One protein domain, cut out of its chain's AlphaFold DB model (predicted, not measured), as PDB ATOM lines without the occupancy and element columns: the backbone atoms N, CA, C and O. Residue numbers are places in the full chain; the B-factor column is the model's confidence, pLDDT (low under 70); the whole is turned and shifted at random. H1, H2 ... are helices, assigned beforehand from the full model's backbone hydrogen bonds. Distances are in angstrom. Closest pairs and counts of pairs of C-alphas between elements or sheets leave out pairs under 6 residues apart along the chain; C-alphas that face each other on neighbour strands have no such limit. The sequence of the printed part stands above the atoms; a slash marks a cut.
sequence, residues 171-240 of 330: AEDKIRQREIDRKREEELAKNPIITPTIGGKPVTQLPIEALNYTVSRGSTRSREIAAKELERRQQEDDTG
ATOM      1  N   ALA A 171     130.502 195.149 173.945       86.38
ATOM      2  CA  ALA A 171     131.736 195.020 173.168       86.38
ATOM      3  C   ALA A 171     132.046 193.543 172.841       86.38
ATOM      4  O   ALA A 171     132.525 193.240 171.750       86.38
ATOM      5  N   GLU A 172     131.693 192.635 173.752       83.94
ATOM      6  CA  GLU A 172     131.824 191.186 173.603       83.94
ATOM      7  C   GLU A 172     130.895 190.629 172.517       83.94
ATOM      8  O   GLU A 172     131.352 189.876 171.654       83.94
ATOM      9  N   ASP A 173     129.631 191.060 172.469       78.62
ATOM     10  CA  ASP A 173     128.688 190.639 171.426       78.62
ATOM     11  C   ASP A 173     129.118 191.125 170.040       78.62
ATOM     12  O   ASP A 173     129.035 190.382 169.063       78.62
ATOM     13  N   LYS A 174     129.663 192.345 169.939       82.31
ATOM     14  CA  LYS A 174     130.216 192.868 168.677       82.31
ATOM     15  C   LYS A 174     131.420 192.053 168.202       82.31
ATOM     16  O   LYS A 174     131.573 191.838 167.000       82.31
ATOM     17  N   ILE A 175     132.274 191.599 169.121       89.25
ATOM     18  CA  ILE A 175     133.407 190.719 168.797       89.25
ATOM     19  C   ILE A 175     132.896 189.357 168.319       89.25
ATOM     20  O   ILE A 175     133.345 188.868 167.283       89.25
ATOM     21  N   ARG A 176     131.913 188.781 169.018       85.94
ATOM     22  CA  ARG A 176     131.300 187.501 168.647       85.94
ATOM     23  C   ARG A 176     130.626 187.564 167.281       85.94
ATOM     24  O   ARG A 176     130.802 186.655 166.475       85.94
ATOM     25  N   GLN A 177     129.913 188.655 166.999       77.00
ATOM     26  CA  GLN A 177     129.264 188.885 165.713       77.00
ATOM     27  C   GLN A 177     130.295 188.948 164.580       77.00
ATOM     28  O   GLN A 177     130.172 188.218 163.603       77.00
ATOM     29  N   ARG A 178     131.380 189.716 164.760       82.75
ATOM     30  CA  ARG A 178     132.490 189.760 163.790       82.75
ATOM     31  C   ARG A 178     133.138 188.397 163.574       82.75
ATOM     32  O   ARG A 178     133.561 188.090 162.464       82.75
ATOM     33  N   GLU A 179     133.241 187.577 164.614       91.56
ATOM     34  CA  GLU A 179     133.802 186.235 164.487       91.56
ATOM     35  C   GLU A 179     132.872 185.277 163.725       91.56
ATOM     36  O   GLU A 179     133.359 184.457 162.942       91.56
ATOM     37  N   ILE A 180     131.554 185.400 163.905       79.94
ATOM     38  CA  ILE A 180     130.548 184.678 163.110       79.94
ATOM     39  C   ILE A 180     130.631 185.104 161.642       79.94
ATOM     40  O   ILE A 180     130.672 184.243 160.762       79.94
ATOM     41  N   ASP A 181     130.705 186.408 161.383       77.69
ATOM     42  CA  ASP A 181     130.790 186.947 160.025       77.69
ATOM     43  C   ASP A 181     132.084 186.493 159.335       77.69
ATOM     44  O   ASP A 181     132.032 185.964 158.225       77.69
ATOM     45  N   ARG A 182     133.227 186.534 160.036       88.50
ATOM     46  CA  ARG A 182     134.502 185.983 159.546       88.50
ATOM     47  C   ARG A 182     134.395 184.497 159.194       88.50
ATOM     48  O   ARG A 182     134.863 184.082 158.140       88.50
ATOM     49  N   LYS A 183     133.781 183.675 160.053       84.06
ATOM     50  CA  LYS A 183     133.606 182.236 159.776       84.06
ATOM     51  C   LYS A 183     132.729 181.995 158.551       84.06
ATOM     52  O   LYS A 183     133.037 181.110 157.759       84.06
ATOM     53  N   ARG A 184     131.670 182.790 158.369       74.06
ATOM     54  CA  ARG A 184     130.830 182.732 157.164       74.06
ATOM     55  C   ARG A 184     131.613 183.116 155.913       74.06
ATOM     56  O   ARG A 184     131.466 182.446 154.897       74.06
ATOM     57  N   GLU A 185     132.455 184.144 155.978       75.38
ATOM     58  CA  GLU A 185     133.345 184.515 154.870       75.38
ATOM     59  C   GLU A 185     134.351 183.402 154.545       75.38
ATOM     60  O   GLU A 185     134.545 183.074 153.376       75.38
ATOM     61  N   GLU A 186     134.939 182.760 155.557       80.81
ATOM     62  CA  GLU A 186     135.836 181.613 155.374       80.81
ATOM     63  C   GLU A 186     135.120 180.390 154.773       80.81
ATOM     64  O   GLU A 186     135.693 179.685 153.941       80.81
ATOM     65  N   GLU A 187     133.871 180.121 155.163       73.31
ATOM     66  CA  GLU A 187     133.056 179.057 154.561       73.31
ATOM     67  C   GLU A 187     132.655 179.378 153.119       73.31
ATOM     68  O   GLU A 187     132.748 178.506 152.251       73.31
ATOM     69  N   LEU A 188     132.280 180.629 152.835       67.56
ATOM     70  CA  LEU A 188     132.018 181.109 151.475       67.56
ATOM     71  C   LEU A 188     133.270 181.002 150.593       67.56
ATOM     72  O   LEU A 188     133.168 180.611 149.432       67.56
ATOM     73  N   ALA A 189     134.452 181.283 151.145       72.62
ATOM     74  CA  ALA A 189     135.723 181.133 150.442       72.62
ATOM     75  C   ALA A 189     136.079 179.661 150.159       72.62
ATOM     76  O   ALA A 189     136.669 179.361 149.121       72.62
ATOM     77  N   LYS A 190     135.708 178.733 151.051       80.44
ATOM     78  CA  LYS A 190     135.921 177.285 150.861       80.44
ATOM     79  C   LYS A 190     134.951 176.668 149.851       80.44
ATOM     80  O   LYS A 190     135.330 175.719 149.171       80.44
ATOM     81  N   ASN A 191     133.738 177.210 149.728       68.12
ATOM     82  CA  ASN A 191     132.696 176.723 148.821       68.12
ATOM     83  C   ASN A 191     132.226 177.824 147.846       68.12
ATOM     84  O   ASN A 191     131.116 178.343 147.989       68.12
ATOM     85  N   PRO A 192     133.007 178.139 146.794       61.34
ATOM     86  CA  PRO A 192     132.717 179.244 145.870       61.34
ATOM     87  C   PRO A 192     131.460 179.053 144.994       61.34
ATOM     88  O   PRO A 192     131.143 179.911 144.176       61.34
ATOM     89  N   ILE A 193     130.741 177.933 145.125       57.78
ATOM     90  CA  ILE A 193     129.656 177.534 144.209       57.78
ATOM     91  C   ILE A 193     128.262 177.916 144.737       57.78
ATOM     92  O   ILE A 193     127.276 177.791 144.014       57.78
ATOM     93  N   ILE A 194     128.125 178.447 145.957       68.31
ATOM     94  CA  ILE A 194     126.816 178.945 146.407       68.31
ATOM     95  C   ILE A 194     126.632 180.369 145.881       68.31
ATOM     96  O   ILE A 194     126.897 181.354 146.565       68.31
ATOM     97  N   THR A 195     126.192 180.475 144.625       78.69
ATOM     98  CA  THR A 195     125.779 181.763 144.064       78.69
ATOM     99  C   THR A 195     124.576 182.256 144.867       78.69
ATOM    100  O   THR A 195     123.578 181.533 144.945       78.69
ATOM    101  N   PRO A 196     124.633 183.449 145.481       86.69
ATOM    102  CA  PRO A 196     123.508 183.952 146.249       86.69
ATOM    103  C   PRO A 196     122.277 184.079 145.346       86.69
ATOM    104  O   PRO A 196     122.379 184.477 144.182       86.69
ATOM    105  N   THR A 197     121.113 183.705 145.875       91.31
ATOM    106  CA  THR A 197     119.845 183.724 145.146       91.31
ATOM    107  C   THR A 197     118.927 184.821 145.678       91.31
ATOM    108  O   THR A 197     118.911 185.118 146.870       91.31
ATOM    109  N   ILE A 198     118.150 185.435 144.785       91.94
ATOM    110  CA  ILE A 198     117.081 186.382 145.122       91.94
ATOM    111  C   ILE A 198     115.819 185.878 144.425       91.94
ATOM    112  O   ILE A 198     115.820 185.644 143.215       91.94
ATOM    113  N   GLY A 199     114.761 185.620 145.198       89.56
ATOM    114  CA  GLY A 199     113.534 185.006 144.673       89.56
ATOM    115  C   GLY A 199     113.769 183.628 144.036       89.56
ATOM    116  O   GLY A 199     113.180 183.316 143.004       89.56
ATOM    117  N   GLY A 200     114.695 182.836 144.591       90.38
ATOM    118  CA  GLY A 200     115.031 181.493 144.095       90.38
ATOM    119  C   GLY A 200     115.867 181.456 142.809       90.38
ATOM    120  O   GLY A 200     116.210 180.372 142.345       90.38
ATOM    121  N   LYS A 201     116.235 182.611 142.239       92.19
ATOM    122  CA  LYS A 201     117.117 182.698 141.066       92.19
ATOM    123  C   LYS A 201     118.510 183.181 141.469       92.19
ATOM    124  O   LYS A 201     118.595 184.091 142.293       92.19
ATOM    125  N   PRO A 202     119.597 182.630 140.900       93.44
ATOM    126  CA  PRO A 202     120.947 183.147 141.121       93.44
ATOM    127  C   PRO A 202     121.034 184.628 140.748       93.44
ATOM    128  O   PRO A 202     120.535 185.024 139.695       93.44
ATOM    129  N   VAL A 203     121.689 185.443 141.581       94.75
ATOM    130  CA  VAL A 203     121.804 186.897 141.356       94.75
ATOM    131  C   VAL A 203     122.452 187.223 140.004       94.75
ATOM    132  O   VAL A 203     122.048 188.159 139.318       94.75
ATOM    133  N   THR A 204     123.380 186.375 139.554       92.62
ATOM    134  CA  THR A 204     124.066 186.481 138.258       92.62
ATOM    135  C   THR A 204     123.127 186.315 137.061       92.62
ATOM    136  O   THR A 204     123.443 186.778 135.971       92.62
ATOM    137  N   GLN A 205     121.956 185.700 137.246       94.19
ATOM    138  CA  GLN A 205     120.951 185.494 136.197       94.19
ATOM    139  C   GLN A 205     119.846 186.556 136.203       94.19
ATOM    140  O   GLN A 205     118.959 186.527 135.347       94.19
ATOM    141  N   LEU A 206     119.858 187.488 137.161       94.44
ATOM    142  CA  LEU A 206     118.840 188.530 137.226       94.44
ATOM    143  C   LEU A 206     119.116 189.631 136.190       94.44
ATOM    144  O   LEU A 206     120.277 190.018 135.983       94.44
ATOM    145  N   PRO A 207     118.064 190.154 135.531       95.75
ATOM    146  CA  PRO A 207     118.196 191.307 134.651       95.75
ATOM    147  C   PRO A 207     118.557 192.562 135.462       95.75
ATOM    148  O   PRO A 207     118.257 192.646 136.656       95.75
ATOM    149  N   ILE A 208     119.205 193.539 134.820       95.19
ATOM    150  CA  ILE A 208     119.700 194.766 135.477       95.19
ATOM    151  C   ILE A 208     118.549 195.525 136.153       95.19
ATOM    152  O   ILE A 208     118.704 196.031 137.262       95.19
ATOM    153  N   GLU A 209     117.365 195.542 135.542       95.31
ATOM    154  CA  GLU A 209     116.167 196.179 136.091       95.31
ATOM    155  C   GLU A 209     115.713 195.517 137.397       95.31
ATOM    156  O   GLU A 209     115.342 196.212 138.342       95.31
ATOM    157  N   ALA A 210     115.786 194.184 137.486       95.94
ATOM    158  CA  ALA A 210     115.441 193.458 138.706       95.94
ATOM    159  C   ALA A 210     116.476 193.687 139.815       95.94
ATOM    160  O   ALA A 210     116.097 193.802 140.981       95.94
ATOM    161  N   LEU A 211     117.762 193.803 139.468       95.75
ATOM    162  CA  LEU A 211     118.808 194.160 140.428       95.75
ATOM    163  C   LEU A 211     118.592 195.577 140.974       95.75
ATOM    164  O   LEU A 211     118.543 195.749 142.187       95.75
ATOM    165  N   ASN A 212     118.353 196.565 140.106       96.75
ATOM    166  CA  ASN A 212     118.056 197.945 140.513       96.75
ATOM    167  C   ASN A 212     116.796 198.034 141.383       96.75
ATOM    168  O   ASN A 212     116.795 198.701 142.420       96.75
ATOM    169  N   TYR A 213     115.732 197.320 141.001       96.75
ATOM    170  CA  TYR A 213     114.523 197.221 141.814       96.75
ATOM    171  C   TYR A 213     114.844 196.655 143.202       96.75
ATOM    172  O   TYR A 213     114.468 197.248 144.214       96.75
ATOM    173  N   THR A 214     115.614 195.567 143.258       95.81
ATOM    174  CA  THR A 214     115.997 194.914 144.515       95.81
ATOM    175  C   THR A 214     116.874 195.806 145.391       95.81
ATOM    176  O   THR A 214     116.652 195.850 146.592       95.81
ATOM    177  N   VAL A 215     117.803 196.580 144.823       97.12
ATOM    178  CA  VAL A 215     118.593 197.572 145.579       97.12
ATOM    179  C   VAL A 215     117.698 198.647 146.207       97.12
ATOM    180  O   VAL A 215     117.948 199.088 147.325       97.12
ATOM    181  N   SER A 216     116.633 199.056 145.515       96.50
ATOM    182  CA  SER A 216     115.744 200.120 145.997       96.50
ATOM    183  C   SER A 216     114.685 199.660 147.008       96.50
ATOM    184  O   SER A 216     114.253 200.459 147.838       96.50
ATOM    185  N   ARG A 217     114.233 198.401 146.924       95.12
ATOM    186  CA  ARG A 217     113.038 197.906 147.635       95.12
ATOM    187  C   ARG A 217     113.214 196.561 148.338       95.12
ATOM    188  O   ARG A 217     112.286 196.127 149.001       95.12
ATOM    189  N   GLY A 218     114.340 195.876 148.163       92.69
ATOM    190  CA  GLY A 218     114.572 194.567 148.772       92.69
ATOM    191  C   GLY A 218     114.919 194.645 150.260       92.69
ATOM    192  O   GLY A 218     115.249 195.710 150.790       92.69
ATOM    193  N   SER A 219     114.939 193.485 150.915       93.06
ATOM    194  CA  SER A 219     115.489 193.342 152.268       93.06
ATOM    195  C   SER A 219     116.960 193.772 152.311       93.06
ATOM    196  O   SER A 219     117.642 193.808 151.283       93.06
ATOM    197  N   THR A 220     117.484 194.101 153.495       91.25
ATOM    198  CA  THR A 220     118.879 194.558 153.668       91.25
ATOM    199  C   THR A 220     119.880 193.599 153.016       91.25
ATOM    200  O   THR A 220     120.733 194.022 152.237       91.25
ATOM    201  N   ARG A 221     119.686 192.289 153.211       89.38
ATOM    202  CA  ARG A 221     120.520 191.248 152.599       89.38
ATOM    203  C   ARG A 221     120.410 191.230 151.073       89.38
ATOM    204  O   ARG A 221     121.422 191.151 150.380       89.38
ATOM    205  N   SER A 222     119.195 191.284 150.527       90.88
ATOM    206  CA  SER A 222     118.998 191.281 149.073       90.88
ATOM    207  C   SER A 222     119.537 192.552 148.415       90.88
ATOM    208  O   SER A 222     120.063 192.471 147.306       90.88
ATOM    209  N   ARG A 223     119.467 193.699 149.103       96.25
ATOM    210  CA  ARG A 223     120.044 194.972 148.652       96.25
ATOM    211  C   ARG A 223     121.557 194.893 148.520       96.25
ATOM    212  O   ARG A 223     122.073 195.227 147.459       96.25
ATOM    213  N   GLU A 224     122.252 194.407 149.545       94.38
ATOM    214  CA  GLU A 224     123.714 194.258 149.523       94.38
ATOM    215  C   GLU A 224     124.176 193.306 148.415       94.38
ATOM    216  O   GLU A 224     125.086 193.623 147.648       94.38
ATOM    217  N   ILE A 225     123.504 192.159 148.277       93.62
ATOM    218  CA  ILE A 225     123.817 191.165 147.244       93.62
ATOM    219  C   ILE A 225     123.583 191.736 145.837       93.62
ATOM    220  O   ILE A 225     124.431 191.571 144.958       93.62
ATOM    221  N   ALA A 226     122.454 192.414 145.613       96.06
ATOM    222  CA  ALA A 226     122.135 193.011 144.318       96.06
ATOM    223  C   ALA A 226     123.068 194.183 143.971       96.06
ATOM    224  O   ALA A 226     123.482 194.304 142.819       96.06
ATOM    225  N   ALA A 227     123.439 195.009 144.957       96.38
ATOM    226  CA  ALA A 227     124.377 196.114 144.777       96.38
ATOM    227  C   ALA A 227     125.773 195.607 144.390       96.38
ATOM    228  O   ALA A 227     126.361 196.103 143.432       96.38
ATOM    229  N   LYS A 228     126.261 194.560 145.067       95.00
ATOM    230  CA  LYS A 228     127.557 193.942 144.767       95.00
ATOM    231  C   LYS A 228     127.608 193.334 143.362       95.00
ATOM    232  O   LYS A 228     128.619 193.450 142.678       95.00
ATOM    233  N   GLU A 229     126.521 192.706 142.906       94.88
ATOM    234  CA  GLU A 229     126.441 192.185 141.533       94.88
ATOM    235  C   GLU A 229     126.381 193.309 140.486       94.88
ATOM    236  O   GLU A 229     126.994 193.184 139.427       94.88
ATOM    237  N   LEU A 230     125.682 194.415 140.766       95.81
ATOM    238  CA  LEU A 230     125.677 195.586 139.880       95.81
ATOM    239  C   LEU A 230     127.068 196.211 139.757       95.81
ATOM    240  O   LEU A 230     127.494 196.502 138.644       95.81
ATOM    241  N   GLU A 231     127.785 196.363 140.871       94.12
ATOM    242  CA  GLU A 231     129.160 196.870 140.880       94.12
ATOM    243  C   GLU A 231     130.101 195.946 140.094       94.12
ATOM    244  O   GLU A 231     130.872 196.412 139.258       94.12
ATOM    245  N   ARG A 232     129.971 194.624 140.272       93.94
ATOM    246  CA  ARG A 232     130.726 193.625 139.500       93.94
ATOM    247  C   ARG A 232     130.492 193.772 137.993       93.94
ATOM    248  O   ARG A 232     131.450 193.742 137.228       93.94
ATOM    249  N   ARG A 233     129.237 193.957 137.558       92.56
ATOM    250  CA  ARG A 233     128.899 194.155 136.134       92.56
ATOM    251  C   ARG A 233     129.427 195.478 135.588       92.56
ATOM    252  O   ARG A 233     129.935 195.503 134.476       92.56
ATOM    253  N   GLN A 234     129.357 196.551 136.376       91.06
ATOM    254  CA  GLN A 234     129.941 197.841 136.001       91.06
ATOM    255  C   GLN A 234     131.458 197.733 135.823       91.06
ATOM    256  O   GLN A 234     131.987 198.252 134.848       91.06
ATOM    257  N   GLN A 235     132.147 197.009 136.711       86.44
ATOM    258  CA  GLN A 235     133.582 196.745 136.582       86.44
ATOM    259  C   GLN A 235     133.901 195.885 135.351       86.44
ATOM    260  O   GLN A 235     134.876 196.160 134.661       86.44
ATOM    261  N   GLU A 236     133.088 194.872 135.034       81.75
ATOM    262  CA  GLU A 236     133.263 194.073 133.812       81.75
ATOM    263  C   GLU A 236     133.111 194.915 132.539       81.75
ATOM    264  O   GLU A 236     133.939 194.795 131.635       81.75
ATOM    265  N   ASP A 237     132.119 195.804 132.488       72.88
ATOM    266  CA  ASP A 237     131.926 196.717 131.358       72.88
ATOM    267  C   ASP A 237     133.090 197.723 131.221       72.88
ATOM    268  O   ASP A 237     133.462 198.094 130.105       72.88
ATOM    269  N   ASP A 238     133.724 198.103 132.335       60.75
ATOM    270  CA  ASP A 238     134.855 199.044 132.375       60.75
ATOM    271  C   ASP A 238     136.217 198.380 132.063       60.75
ATOM    272  O   ASP A 238     137.171 199.047 131.663       60.75
ATOM    273  N   THR A 239     136.321 197.043 132.138       52.44
ATOM    274  CA  THR A 239     137.553 196.311 131.753       52.44
ATOM    275  C   THR A 239     137.843 196.309 130.247       52.44
ATOM    276  O   THR A 239     138.864 195.768 129.815       52.44
ATOM    277  N   GLY A 240     136.998 196.942 129.427       47.47
ATOM    278  CA  GLY A 240     137.362 197.310 128.061       47.47
ATOM    279  C   GLY A 240     137.626 196.129 127.123       47.47
ATOM    280  O   GLY A 240     138.365 196.289 126.154       47.47
TER     281      GLY A 240
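AT A GLANCE: This is residues 171 to 240 of the 330 residues of an uncharacterized protein of Nitrosospira multiformis (UniProt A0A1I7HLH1). A long helix, H1, sticks out as an arm from a small compact body, in which H2 and H3 fold back on each other as a helical hairpin, with the looping stretch of residues 194 to 207 beside it. Residues 234 to 240, the end of H3 and the last two residues, stick out too. The printed part has 70 residues with three named helices, H1, H2 and H3 in that order, and no named strand; the class is all helix. The whole is loose, with a radius of gyration of the C-alphas of 14.5 A, and only just elongated, spanning 42 by 28 by 24 A.

HOW THE PARTS SIT: Start at H1, residues 171 to 190, which touches no helix. Go on to H2, residues 208 to 217, which is apart from H1. Next comes H3, residues 220 to 238, also apart from H1. H3 touches H2 with residues 222 to 230 alone; look at the C-alphas of Val 215 and Arg 223, the closest of the two helices, 4.3 A apart. This hairpin runs opposite ways at a shallow tilt of 34.8 degrees, only just short of steep. In H1, H2 and H3 every O i to N i+4 pair is within hydrogen-bond range.

IN THESE COORDINATES: Find C-alpha 171 at (131.736, 195.020, 173.168); from there H1 runs 28.8 A to C-alpha 190. H2 begins at C-alpha 208, (119.700, 194.766, 135.477), and measures 14.2 A. H3 runs 27.0 A to C-alpha 238 at (134.855, 199.044, 132.375). Between H1 and H2, residues 197 to 198 pair antiparallel with residues 201 to 202.

THE WHOLE: The C-alphas farthest apart, those of Glu 172 and Gly 240, are 46.3 A apart. Without the free stretches, residues 171 to 193 and 234 to 240, the body spans 23 by 19 by 14 A. The link from H1 to H2 is long, 17 residues; that from H2 to H3 is tight, 2 residues. The printed part has no cut. Its mean pLDDT is 85.8; residue 188, residues 191 to 194 and residues 238 to 240 are under 70.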